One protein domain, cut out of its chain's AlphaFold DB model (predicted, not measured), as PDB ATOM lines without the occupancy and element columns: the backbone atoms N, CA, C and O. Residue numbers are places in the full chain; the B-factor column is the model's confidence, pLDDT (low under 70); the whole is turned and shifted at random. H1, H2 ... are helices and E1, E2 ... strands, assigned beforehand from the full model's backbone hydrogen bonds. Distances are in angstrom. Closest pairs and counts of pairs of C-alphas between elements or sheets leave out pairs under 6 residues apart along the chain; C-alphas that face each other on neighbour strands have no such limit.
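Overview. This is residues 492 to 586 of the 603 residues of an uncharacterized protein of Actinoplanes ianthinogenes (UniProt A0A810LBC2). What shape is this? A twisted four-stranded sheet, E1 to E4, has short helix H1 over one face near one end, and residues 507 to 512 of the long link run over that face too. A small hairpin, E5 and E6, sits at the E1 edge. What makes it up? The printed part has 95 residues, under half in named elements, mostly strand, in the order E1 E2 E3 E4 H1 E5 E6; the sheet's order is E1 E4 E3 E2, all antiparallel. How large is it? It is compact, radius of gyration of the C-alphas 12.8 A, spanning 39 by 30 by 21 A.

Along the chain. Where are the first four strands? E1 is residues 494 to 502, 26.5 A from C-alpha 494 at (228.653, 171.813, 135.945) to its last. E2 is residues 525 to 529, E3 residues 533 to 541, 25.2 A, and E4 residues 546 to 555, 29.6 A. What follows? H1 is residues 561 to 567, E5 residues 576 to 578 and E6 residues 583 to 585, ending at C-alpha 585 at (219.119, 176.826, 137.432).

Arrangement. How do the strands pair? E1 to E4 form a Greek key: E2, E3 and E4 are a meander, successive antiparallel neighbours, and E1 neighbours E4. N 497 and O 551 are 2.8 A apart, N 536 and O 552 2.9 A, N 526 and O 537 2.8 A, and in hairpin E5 and E6, N 578 and O 583 2.9 A. Where is H1? It is on the sheet at a height of 7.9 A, its closest C-alphas to E4 being Leu 561 and Ala 555, 5.2 A; 2 of its 3 O i to N i+4 pairs are within hydrogen-bond range. And E5? Its closest C-alpha to E1 is Ser 576, 5.7 A from Phe 497.

Size, cuts and confidence. Which link is long? E1 to E2, 22 residues; the printed part has no cut. Where is confidence low? Residues 571 to 577, 579 and 581 to 586 are under 70.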
ATOM      1  N   TRP A 492     230.202 165.203 136.902       89.12
ATOM      2  CA  TRP A 492     231.057 166.344 137.233       89.12
ATOM      3  C   TRP A 492     230.203 167.570 137.610       89.12
ATOM      4  O   TRP A 492     229.151 167.810 137.001       89.12
ATOM      5  N   PRO A 493     230.651 168.393 138.576       86.00
ATOM      6  CA  PRO A 493     230.115 169.732 138.798       86.00
ATOM      7  C   PRO A 493     230.054 170.546 137.501       86.00
ATOM      8  O   PRO A 493     231.048 170.663 136.782       86.00
ATOM      9  N   HIS A 494     228.883 171.109 137.202       86.88
ATOM     10  CA  HIS A 494     228.653 171.813 135.945       86.88
ATOM     11  C   HIS A 494     227.700 173.006 136.076       86.88
ATOM     12  O   HIS A 494     227.013 173.179 137.082       86.88
ATOM     13  N   ALA A 495     227.675 173.842 135.040       81.69
ATOM     14  CA  ALA A 495     226.738 174.947 134.860       81.69
ATOM     15  C   ALA A 495     226.142 174.886 133.447       81.69
ATOM     16  O   ALA A 495     226.857 174.549 132.503       81.69
ATOM     17  N   THR A 496     224.853 175.211 133.301       81.44
ATOM     18  CA  THR A 496     224.155 175.233 132.002       81.44
ATOM     19  C   THR A 496     223.631 176.630 131.678       81.44
ATOM     20  O   THR A 496     222.965 177.270 132.497       81.44
ATOM     21  N   PHE A 497     223.906 177.080 130.458       80.50
ATOM     22  CA  PHE A 497     223.474 178.346 129.875       80.50
ATOM     23  C   PHE A 497     222.635 178.066 128.624       80.50
ATOM     24  O   PHE A 497     222.826 177.038 127.976       80.50
ATOM     25  N   ALA A 498     221.738 178.984 128.267       80.56
ATOM     26  CA  ALA A 498     220.940 178.895 127.047       80.56
ATOM     27  C   ALA A 498     221.342 179.984 126.046       80.56
ATOM     28  O   ALA A 498     221.733 181.088 126.429       80.56
ATOM     29  N   GLN A 499     221.217 179.684 124.758       80.94
ATOM     30  CA  GLN A 499     221.424 180.631 123.667       80.94
ATOM     31  C   GLN A 499     220.413 180.351 122.557       80.94
ATOM     32  O   GLN A 499     220.095 179.194 122.302       80.94
ATOM     33  N   THR A 500     219.915 181.388 121.888       86.00
ATOM     34  CA  THR A 500     219.135 181.235 120.654       86.00
ATOM     35  C   THR A 500     219.897 181.798 119.464       86.00
ATOM     36  O   THR A 500     220.715 182.717 119.596       86.00
ATOM     37  N   THR A 501     219.651 181.216 118.298       87.38
ATOM     38  CA  THR A 501     220.152 181.670 116.999       87.38
ATOM     39  C   THR A 501     219.048 181.539 115.953       87.38
ATOM     40  O   THR A 501     218.027 180.901 116.194       87.38
ATOM     41  N   GLY A 502     219.224 182.149 114.779       86.94
ATOM     42  CA  GLY A 502     218.334 181.870 113.649       86.94
ATOM     43  C   GLY A 502     218.465 180.415 113.190       86.94
ATOM     44  O   GLY A 502     219.534 179.817 113.324       86.94
ATOM     45  N   THR A 503     217.394 179.864 112.622       83.69
ATOM     46  CA  THR A 503     217.340 178.483 112.121       83.69
ATOM     47  C   THR A 503     218.576 178.064 111.306       83.69
ATOM     48  O   THR A 503     218.890 178.665 110.278       83.69
ATOM     49  N   GLY A 504     219.245 176.986 111.720       79.88
ATOM     50  CA  GLY A 504     220.428 176.419 111.065       79.88
ATOM     51  C   GLY A 504     221.752 177.139 111.354       79.88
ATOM     52  O   GLY A 504     222.762 176.809 110.730       79.88
ATOM     53  N   VAL A 505     221.779 178.117 112.266       84.88
ATOM     54  CA  VAL A 505     222.986 178.879 112.619       84.88
ATOM     55  C   VAL A 505     223.600 178.329 113.905       84.88
ATOM     56  O   VAL A 505     223.111 178.596 115.001       84.88
ATOM     57  N   ILE A 506     224.720 177.611 113.787       85.12
ATOM     58  CA  ILE A 506     225.471 177.097 114.944       85.12
ATOM     59  C   ILE A 506     226.125 178.269 115.710       85.12
ATOM     60  O   ILE A 506     226.894 179.031 115.104       85.12
ATOM     61  N   PRO A 507     225.884 178.416 117.031       85.44
ATOM     62  CA  PRO A 507     226.513 179.441 117.851       85.44
ATOM     63  C   PRO A 507     228.038 179.389 117.785       85.44
ATOM     64  O   PRO A 507     228.658 178.352 118.014       85.44
ATOM     65  N   GLN A 508     228.655 180.537 117.517       83.88
ATOM     66  CA  GLN A 508     230.102 180.690 117.609       83.88
ATOM     67  C   GLN A 508     230.469 181.008 119.062       83.88
ATOM     68  O   GLN A 508     230.313 182.147 119.502       83.88
ATOM     69  N   ILE A 509     230.927 179.996 119.803       84.12
ATOM     70  CA  ILE A 509     231.493 180.160 121.150       84.12
ATOM     71  C   ILE A 509     233.015 180.009 121.092       84.12
ATOM     72  O   ILE A 509     233.535 179.066 120.497       84.12
ATOM     73  N   GLY A 510     233.741 180.950 121.696       85.25
ATOM     74  CA  GLY A 510     235.189 180.824 121.857       85.25
ATOM     75  C   GLY A 510     235.484 179.931 123.056       85.25
ATOM     76  O   GLY A 510     234.982 180.201 124.141       85.25
ATOM     77  N   VAL A 511     236.285 178.876 122.892       90.44
ATOM     78  CA  VAL A 511     236.706 178.012 124.008       90.44
ATOM     79  C   VAL A 511     238.224 178.083 124.150       90.44
ATOM     80  O   VAL A 511     238.975 177.607 123.299       90.44
ATOM     81  N   ILE A 512     238.681 178.732 125.219       92.38
ATOM     82  CA  ILE A 512     240.087 179.071 125.439       92.38
ATOM     83  C   ILE A 512     240.794 177.932 126.175       92.38
ATOM     84  O   ILE A 512     240.486 177.623 127.325       92.38
ATOM     85  N   GLY A 513     241.805 177.346 125.532       92.94
ATOM     86  CA  GLY A 513     242.737 176.417 126.178       92.94
ATOM     87  C   GLY A 513     242.173 175.032 126.516       92.94
ATOM     88  O   GLY A 513     242.845 174.292 127.223       92.94
ATOM     89  N   ILE A 514     240.983 174.683 126.016       95.50
ATOM     90  CA  ILE A 514     240.417 173.325 126.065       95.50
ATOM     91  C   ILE A 514     240.304 172.847 124.607       95.50
ATOM     92  O   ILE A 514     239.699 173.556 123.796       95.50
ATOM     93  N   PRO A 515     240.902 171.708 124.218       94.12
ATOM     94  CA  PRO A 515     240.895 171.261 122.829       94.12
ATOM     95  C   PRO A 515     239.508 170.731 122.417       94.12
ATOM     96  O   PRO A 515     238.798 170.163 123.251       94.12
ATOM     97  N   PRO A 516     239.109 170.885 121.140       92.69
ATOM     98  CA  PRO A 516     237.896 170.258 120.622       92.69
ATOM     99  C   PRO A 516     238.026 168.728 120.631       92.69
ATOM    100  O   PRO A 516     239.132 168.189 120.581       92.69
ATOM    101  N   VAL A 517     236.892 168.027 120.624       91.88
ATOM    102  CA  VAL A 517     236.804 166.565 120.476       91.88
ATOM    103  C   VAL A 517     236.123 166.255 119.136       91.88
ATOM    104  O   VAL A 517     234.892 166.154 119.092       91.88
ATOM    105  N   PRO A 518     236.874 166.136 118.020       84.94
ATOM    106  CA  PRO A 518     236.299 166.019 116.680       84.94
ATOM    107  C   PRO A 518     235.366 164.818 116.516       84.94
ATOM    108  O   PRO A 518     234.350 164.922 115.848       84.94
ATOM    109  N   GLU A 519     235.676 163.691 117.159       85.00
ATOM    110  CA  GLU A 519     234.899 162.446 117.082       85.00
ATOM    111  C   GLU A 519     233.495 162.568 117.703       85.00
ATOM    112  O   GLU A 519     232.594 161.835 117.309       85.00
ATOM    113  N   ALA A 520     233.301 163.496 118.647       89.69
ATOM    114  CA  ALA A 520     232.009 163.778 119.276       89.69
ATOM    115  C   ALA A 520     231.317 165.031 118.696       89.69
ATOM    116  O   ALA A 520     230.160 165.292 119.020       89.69
ATOM    117  N   THR A 521     232.003 165.806 117.846       89.56
ATOM    118  CA  THR A 521     231.576 167.136 117.374       89.56
ATOM    119  C   THR A 521     230.860 167.061 116.022       89.56
ATOM    120  O   THR A 521     231.302 166.365 115.114       89.56
ATOM    121  N   GLY A 522     229.728 167.752 115.873       88.44
ATOM    122  CA  GLY A 522     228.745 167.591 114.794       88.44
ATOM    123  C   GLY A 522     227.869 168.820 114.556       88.44
ATOM    124  O   GLY A 522     228.152 169.891 115.091       88.44
ATOM    125  N   PRO A 523     226.784 168.668 113.775       84.75
ATOM    126  CA  PRO A 523     225.885 169.768 113.438       84.75
ATOM    127  C   PRO A 523     224.986 170.180 114.611       84.75
ATOM    128  O   PRO A 523     224.647 171.353 114.700       84.75
ATOM    129  N   ALA A 524     224.627 169.249 115.503       87.88
ATOM    130  CA  ALA A 524     223.755 169.491 116.657       87.88
ATOM    131  C   ALA A 524     224.463 169.358 118.021       87.88
ATOM    132  O   ALA A 524     223.874 169.681 119.046       87.88
ATOM    133  N   ASP A 525     225.719 168.903 118.060       89.12
ATOM    134  CA  ASP A 525     226.482 168.674 119.293       89.12
ATOM    135  C   ASP A 525     227.962 168.985 119.074       89.12
ATOM    136  O   ASP A 525     228.611 168.335 118.264       89.12
ATOM    137  N   LEU A 526     228.517 169.955 119.798       92.31
ATOM    138  CA  LEU A 526     229.919 170.358 119.718       92.31
ATOM    139  C   LEU A 526     230.588 170.187 121.081       92.31
ATOM    140  O   LEU A 526     230.021 170.565 122.110       92.31
ATOM    141  N   TRP A 527     231.795 169.620 121.085       94.62
ATOM    142  CA  TRP A 527     232.495 169.223 122.303       94.62
ATOM    143  C   TRP A 527     233.935 169.720 122.348       94.62
ATOM    144  O   TRP A 527     234.685 169.594 121.380       94.62
ATOM    145  N   TRP A 528     234.340 170.173 123.531       96.06
ATOM    146  CA  TRP A 528     235.724 170.414 123.927       96.06
ATOM    147  C   TRP A 528     235.968 169.695 125.252       96.06
ATOM    148  O   TRP A 528     235.089 169.701 126.111       96.06
ATOM    149  N   SER A 529     237.123 169.055 125.430       96.50
ATOM    150  CA  SER A 529     237.441 168.343 126.675       96.50
ATOM    151  C   SER A 529     238.940 168.162 126.864       96.50
ATOM    152  O   SER A 529     239.648 167.805 125.926       96.50
ATOM    153  N   ASP A 530     239.397 168.318 128.101       95.31
ATOM    154  CA  ASP A 530     240.699 167.857 128.582       95.31
ATOM    155  C   ASP A 530     240.509 166.950 129.820       95.31
ATOM    156  O   ASP A 530     239.451 166.333 129.981       95.31
ATOM    157  N   GLU A 531     241.541 166.788 130.654       93.88
ATOM    158  CA  GLU A 531     241.477 165.951 131.859       93.88
ATOM    159  C   GLU A 531     240.659 166.582 133.000       93.88
ATOM    160  O   GLU A 531     240.108 165.837 133.819       93.88
ATOM    161  N   ASP A 532     240.570 167.917 133.042       95.44
ATOM    162  CA  ASP A 532     239.991 168.731 134.121       95.44
ATOM    163  C   ASP A 532     238.630 169.344 133.758       95.44
ATOM    164  O   ASP A 532     237.782 169.551 134.635       95.44
ATOM    165  N   PHE A 533     238.416 169.635 132.475       96.81
ATOM    166  CA  PHE A 533     237.299 170.423 131.971       96.81
ATOM    167  C   PHE A 533     236.632 169.785 130.754       96.81
ATOM    168  O   PHE A 533     237.285 169.166 129.914       96.81
ATOM    169  N   ALA A 534     235.330 170.031 130.606       96.88
ATOM    170  CA  ALA A 534     234.626 169.816 129.346       96.88
ATOM    171  C   ALA A 534     233.632 170.948 129.065       96.88
ATOM    172  O   ALA A 534     233.060 171.542 129.981       96.88
ATOM    173  N   VAL A 535     233.410 171.235 127.786       95.06
ATOM    174  CA  VAL A 535     232.396 172.172 127.296       95.06
ATOM    175  C   VAL A 535     231.570 171.456 126.239       95.06
ATOM    176  O   VAL A 535     232.121 170.863 125.312       95.06
ATOM    177  N   HIS A 536     230.249 171.514 126.382       93.19
ATOM    178  CA  HIS A 536     229.284 170.902 125.472       93.19
ATOM    179  C   HIS A 536     228.293 171.958 124.996       93.19
ATOM    180  O   HIS A 536     227.562 172.519 125.807       93.19
ATOM    181  N   LEU A 537     228.254 172.218 123.695       91.31
ATOM    182  CA  LEU A 537     227.214 173.011 123.042       91.31
ATOM    183  C   LEU A 537     226.273 172.044 122.315       91.31
ATOM    184  O   LEU A 537     226.734 171.269 121.485       91.31
ATOM    185  N   THR A 538     224.979 172.067 122.623       89.81
ATOM    186  CA  THR A 538     223.992 171.125 122.068       89.81
ATOM    187  C   THR A 538     222.730 171.838 121.597       89.81
ATOM    188  O   THR A 538     222.278 172.783 122.249       89.81
ATOM    189  N   LEU A 539     222.159 171.393 120.481       86.75
ATOM    190  CA  LEU A 539     220.864 171.842 119.983       86.75
ATOM    191  C   LEU A 539     219.763 171.180 120.823       86.75
ATOM    192  O   LEU A 539     219.562 169.971 120.781       86.75
ATOM    193  N   ASN A 540     219.056 171.987 121.607       80.12
ATOM    194  CA  ASN A 540     218.044 171.545 122.566       80.12
ATOM    195  C   ASN A 540     216.604 171.672 122.016       80.12
ATOM    196  O   ASN A 540     215.669 171.164 122.631       80.12
ATOM    197  N   GLY A 541     216.413 172.345 120.877       79.81
ATOM    198  CA  GLY A 541     215.146 172.427 120.140       79.81
ATOM    199  C   GLY A 541     215.213 173.439 118.991       79.81
ATOM    200  O   GLY A 541     216.121 174.264 118.964       79.81
ATOM    201  N   TRP A 542     214.273 173.383 118.045       84.56
ATOM    202  CA  TRP A 542     214.213 174.292 116.887       84.56
ATOM    203  C   TRP A 542     212.763 174.686 116.540       84.56
ATOM    204  O   TRP A 542     212.235 174.267 115.506       84.56
ATOM    205  N   PRO A 543     212.081 175.453 117.417       75.56
ATOM    206  CA  PRO A 543     210.779 176.041 117.098       75.56
ATOM    207  C   PRO A 543     210.854 176.966 115.870       75.56
ATOM    208  O   PRO A 543     211.929 177.364 115.423       75.56
ATOM    209  N   GLU A 544     209.698 177.326 115.305       74.94
ATOM    210  CA  GLU A 544     209.623 178.089 114.052       74.94
ATOM    211  C   GLU A 544     210.477 179.375 114.062       74.94
ATOM    212  O   GLU A 544     210.173 180.345 114.754       74.94
ATOM    213  N   GLY A 545     211.540 179.385 113.250       78.88
ATOM    214  CA  GLY A 545     212.418 180.539 113.023       78.88
ATOM    215  C   GLY A 545     213.663 180.636 113.916       78.88
ATOM    216  O   GLY A 545     214.585 181.376 113.558       78.88
ATOM    217  N   GLU A 546     213.753 179.874 115.011       86.31
ATOM    218  CA  GLU A 546     214.879 179.944 115.958       86.31
ATOM    219  C   GLU A 546     215.384 178.561 116.392       86.31
ATOM    220  O   GLU A 546     214.610 177.677 116.748       86.31
ATOM    221  N   ASP A 547     216.706 178.399 116.447       87.44
ATOM    222  CA  ASP A 547     217.351 177.252 117.083       87.44
ATOM    223  C   ASP A 547     217.681 177.602 118.545       87.44
ATOM    224  O   ASP A 547     218.288 178.635 118.838       87.44
ATOM    225  N   SER A 548     217.312 176.722 119.477       86.56
ATOM    226  CA  SER A 548     217.590 176.839 120.909       86.56
ATOM    227  C   SER A 548     218.718 175.898 121.314       86.56
ATOM    228  O   SER A 548     218.621 174.681 121.162       86.56
ATOM    229  N   TRP A 549     219.780 176.460 121.878       87.12
ATOM    230  CA  TRP A 549     221.009 175.768 122.237       87.12
ATOM    231  C   TRP A 549     221.255 175.807 123.743       87.12
ATOM    232  O   TRP A 549     220.988 176.814 124.404       87.12
ATOM    233  N   ALA A 550     221.841 174.737 124.276       85.88
ATOM    234  CA  ALA A 550     222.370 174.689 125.632       85.88
ATOM    235  C   ALA A 550     223.902 174.595 125.602       85.88
ATOM    236  O   ALA A 550     224.462 173.738 124.923       85.88
ATOM    237  N   VAL A 551     224.571 175.452 126.374       88.31
ATOM    238  CA  VAL A 551     226.014 175.394 126.645       88.31
ATOM    239  C   VAL A 551     226.200 174.855 128.058       88.31
ATOM    240  O   VAL A 551     225.723 175.465 129.015       88.31
ATOM    241  N   ARG A 552     226.886 173.723 128.208       88.88
ATOM    242  CA  ARG A 552     227.212 173.108 129.499       88.88
ATOM    243  C   ARG A 552     228.715 173.171 129.730       88.88
ATOM    244  O   ARG A 552     229.483 172.677 128.908       88.88
ATOM    245  N   CYS A 553     229.123 173.748 130.853       91.06
ATOM    246  CA  CYS A 553     230.516 173.798 131.290       91.06
ATOM    247  C   CYS A 553     230.695 172.842 132.471       91.06
ATOM    248  O   CYS A 553     230.060 173.054 133.502       91.06
ATOM    249  N   PHE A 554     231.546 171.829 132.331       93.19
ATOM    250  CA  PHE A 554     231.857 170.817 133.344       93.19
ATOM    251  C   PHE A 554     233.279 171.019 133.878       93.19
ATOM    252  O   PHE A 554     234.186 171.367 133.119       93.19
ATOM    253  N   ALA A 555     233.491 170.748 135.166       93.44
ATOM    254  CA  ALA A 555     234.812 170.738 135.788       93.44
ATOM    255  C   ALA A 555     234.937 169.588 136.797       93.44
ATOM    256  O   ALA A 555     233.981 169.299 137.517       93.44
ATOM    257  N   ARG A 556     236.120 168.968 136.902       91.44
ATOM    258  CA  ARG A 556     236.408 167.857 137.836       91.44
ATOM    259  C   ARG A 556     236.005 168.133 139.283       91.44
ATOM    260  O   ARG A 556     235.608 167.209 139.991       91.44
ATOM    261  N   SER A 557     236.103 169.385 139.723       89.50
ATOM    262  CA  SER A 557     235.677 169.828 141.049       89.50
ATOM    263  C   SER A 557     234.858 171.120 140.987       89.50
ATOM    264  O   SER A 557     235.036 171.960 140.105       89.50
ATOM    265  N   GLY A 558     233.989 171.329 141.981       83.06
ATOM    266  CA  GLY A 558     233.168 172.544 142.067       83.06
ATOM    267  C   GLY A 558     233.990 173.831 142.226       83.06
ATOM    268  O   GLY A 558     233.537 174.895 141.816       83.06
ATOM    269  N   GLN A 559     235.218 173.736 142.752       85.81
ATOM    270  CA  GLN A 559     236.145 174.868 142.872       85.81
ATOM    271  C   GLN A 559     236.704 175.322 141.512       85.81
ATOM    272  O   GLN A 559     236.987 176.505 141.337       85.81
ATOM    273  N   GLN A 560     236.821 174.407 140.545       90.38
ATOM    274  CA  GLN A 560     237.292 174.681 139.183       90.38
ATOM    275  C   GLN A 560     236.172 175.196 138.252       90.38
ATOM    276  O   GLN A 560     236.457 175.757 137.193       90.38
ATOM    277  N   LEU A 561     234.894 175.066 138.628       86.81
ATOM    278  CA  LEU A 561     233.758 175.453 137.778       86.81
ATOM    279  C   LEU A 561     233.768 176.941 137.330       86.81
ATOM    280  O   LEU A 561     233.518 177.202 136.151       86.81
ATOM    281  N   PRO A 562     234.137 177.934 138.170       88.25
ATOM    282  CA  PRO A 562     234.297 179.328 137.731       88.25
ATOM    283  C   PRO A 562     235.468 179.566 136.762       88.25
ATOM    284  O   PRO A 562     235.596 180.658 136.203       88.25
ATOM    285  N   GLU A 563     236.369 178.599 136.582       91.25
ATOM    286  CA  GLU A 563     237.452 178.692 135.604       91.25
ATOM    287  C   GLU A 563     236.970 178.321 134.203       91.25
ATOM    288  O   GLU A 563     237.097 179.145 133.300       91.25
ATOM    289  N   VAL A 564     236.341 177.153 134.025       90.94
ATOM    290  CA  VAL A 564     235.795 176.745 132.716       90.94
ATOM    291  C   VAL A 564     234.758 177.737 132.194       90.94
ATOM    292  O   VAL A 564     234.788 178.074 131.017       90.94
ATOM    293  N   ILE A 565     233.918 178.310 133.066       89.12
ATOM    294  CA  ILE A 565     232.963 179.360 132.670       89.12
ATOM    295  C   ILE A 565     233.689 180.590 132.095       89.12
ATOM    296  O   ILE A 565     233.233 181.153 131.107       89.12
ATOM    297  N   ARG A 566     234.844 180.988 132.651       89.38
ATOM    298  CA  ARG A 566     235.653 182.107 132.125       89.38
ATOM    299  C   ARG A 566     236.454 181.753 130.870       89.38
ATOM    300  O   ARG A 566     236.879 182.664 130.167       89.38
ATOM    301  N   ARG A 567     236.675 180.463 130.593       90.88
ATOM    302  CA  ARG A 567     237.304 179.977 129.353       90.88
ATOM    303  C   ARG A 567     236.328 179.937 128.170       90.88
ATOM    304  O   ARG A 567     236.790 179.778 127.046       90.88
ATOM    305  N   VAL A 568     235.019 180.082 128.398       88.56
ATOM    306  CA  VAL A 568     234.002 180.140 127.338       88.56
ATOM    307  C   VAL A 568     233.611 181.595 127.061       88.56
ATOM    308  O   VAL A 568     232.909 182.234 127.844       88.56
ATOM    309  N   GLU A 569     234.049 182.124 125.921       83.81
ATOM    310  CA  GLU A 569     233.633 183.429 125.414       83.81
ATOM    311  C   GLU A 569     232.194 183.344 124.887       83.81
ATOM    312  O   GLU A 569     231.937 182.823 123.798       83.81
ATOM    313  N   TRP A 570     231.243 183.858 125.668       71.06
ATOM    314  CA  TRP A 570     229.812 183.762 125.384       71.06
ATOM    315  C   TRP A 570     229.063 185.071 125.675       71.06
ATOM    316  O   TRP A 570     229.507 185.916 126.456       71.06
ATOM    317  N   ARG A 571     227.915 185.248 125.010       59.50
ATOM    318  CA  ARG A 571     227.017 186.403 125.145       59.50
ATOM    319  C   ARG A 571     225.559 185.932 125.123       59.50
ATOM    320  O   ARG A 571     225.038 185.621 124.057       59.50
ATOM    321  N   GLY A 572     224.895 185.921 126.277       61.44
ATOM    322  CA  GLY A 572     223.474 185.581 126.390       61.44
ATOM    323  C   GLY A 572     222.911 185.817 127.799       61.44
ATOM    324  O   GLY A 572     223.620 186.333 128.668       61.44
ATOM    325  N   PRO A 573     221.631 185.478 128.042       55.69
ATOM    326  CA  PRO A 573     221.003 185.589 129.353       55.69
ATOM    327  C   PRO A 573     221.413 184.424 130.265       55.69
ATOM    328  O   PRO A 573     221.451 183.265 129.857       55.69
ATOM    329  N   VAL A 574     221.727 184.730 131.523       51.78
ATOM    330  CA  VAL A 574     222.149 183.720 132.503       51.78
ATOM    331  C   VAL A 574     220.914 183.103 133.172       51.78
ATOM    332  O   VAL A 574     220.029 183.838 133.597       51.78
ATOM    333  N   GLY A 575     220.880 181.773 133.306       53.69
ATOM    334  CA  GLY A 575     219.764 181.005 133.885       53.69
ATOM    335  C   GLY A 575     219.021 180.174 132.834       53.69
ATOM    336  O   GLY A 575     218.598 180.697 131.807       53.69
ATOM    337  N   SER A 576     218.892 178.862 133.059       62.72
ATOM    338  CA  SER A 576     218.241 177.940 132.113       62.72
ATOM    339  C   SER A 576     217.834 176.610 132.764       62.72
ATOM    340  O   SER A 576     218.176 176.327 133.914       62.72
ATOM    341  N   TRP A 577     217.078 175.791 132.032       64.69
ATOM    342  CA  TRP A 577     216.765 174.406 132.391       64.69
ATOM    343  C   TRP A 577     217.972 173.491 132.140       64.69
ATOM    344  O   TRP A 577     218.474 173.420 131.019       64.69
ATOM    345  N   CYS A 578     218.409 172.740 133.153       70.56
ATOM    346  CA  CYS A 578     219.399 171.682 132.968       70.56
ATOM    347  C   CYS A 578     218.698 170.337 132.739       70.56
ATOM    348  O   CYS A 578     218.132 169.759 133.669       70.56
ATOM    349  N   SER A 579     218.783 169.799 131.519       68.56
ATOM    350  CA  SER A 579     218.232 168.476 131.180       68.56
ATOM    351  C   SER A 579     219.002 167.297 131.790       68.56
ATOM    352  O   SER A 579     218.457 166.197 131.843       68.56
ATOM    353  N   LEU A 580     220.222 167.517 132.304       72.06
ATOM    354  CA  LEU A 580     220.937 166.529 133.120       72.06
ATOM    355  C   LEU A 580     220.394 166.505 134.555       72.06
ATOM    356  O   LEU A 580     220.090 165.434 135.060       72.06
ATOM    357  N   CYS A 581     220.204 167.668 135.188       69.50
ATOM    358  CA  CYS A 581     219.749 167.777 136.583       69.50
ATOM    359  C   CYS A 581     218.217 167.821 136.762       69.50
ATOM    360  O   CYS A 581     217.749 167.899 137.896       69.50
ATOM    361  N   LEU A 582     217.434 167.826 135.675       69.88
ATOM    362  CA  LEU A 582     215.961 167.918 135.675       69.88
ATOM    363  C   LEU A 582     215.402 169.146 136.419       69.88
ATOM    364  O   LEU A 582     214.339 169.074 137.038       69.88
ATOM    365  N   ARG A 583     216.123 170.273 136.394       69.12
ATOM    366  CA  ARG A 583     215.770 171.463 137.180       69.12
ATOM    367  C   ARG A 583     216.140 172.772 136.498       69.12
ATOM    368  O   ARG A 583     217.095 172.844 135.725       69.12
ATOM    369  N   PHE A 584     215.403 173.826 136.838       62.94
ATOM    370  CA  PHE A 584     215.770 175.202 136.511       62.94
ATOM    371  C   PHE A 584     216.944 175.657 137.384       62.94
ATOM    372  O   PHE A 584     216.908 175.503 138.605       62.94
ATOM    373  N   LEU A 585     217.967 176.235 136.759       59.72
ATOM    374  CA  LEU A 585     219.119 176.826 137.432       59.72
ATOM    375  C   LEU A 585     218.937 178.342 137.571       59.72
ATOM    376  O   LEU A 585     218.565 179.029 136.618       59.72
ATOM    377  N   GLN A 586     219.236 178.864 138.763       53.91
ATOM    378  CA  GLN A 586     219.272 180.305 139.023       53.91
ATOM    379  C   GLN A 586     220.418 180.974 138.233       53.91
ATOM    380  O   GLN A 586     221.498 180.384 138.117       53.91
TER     381      GLN A 586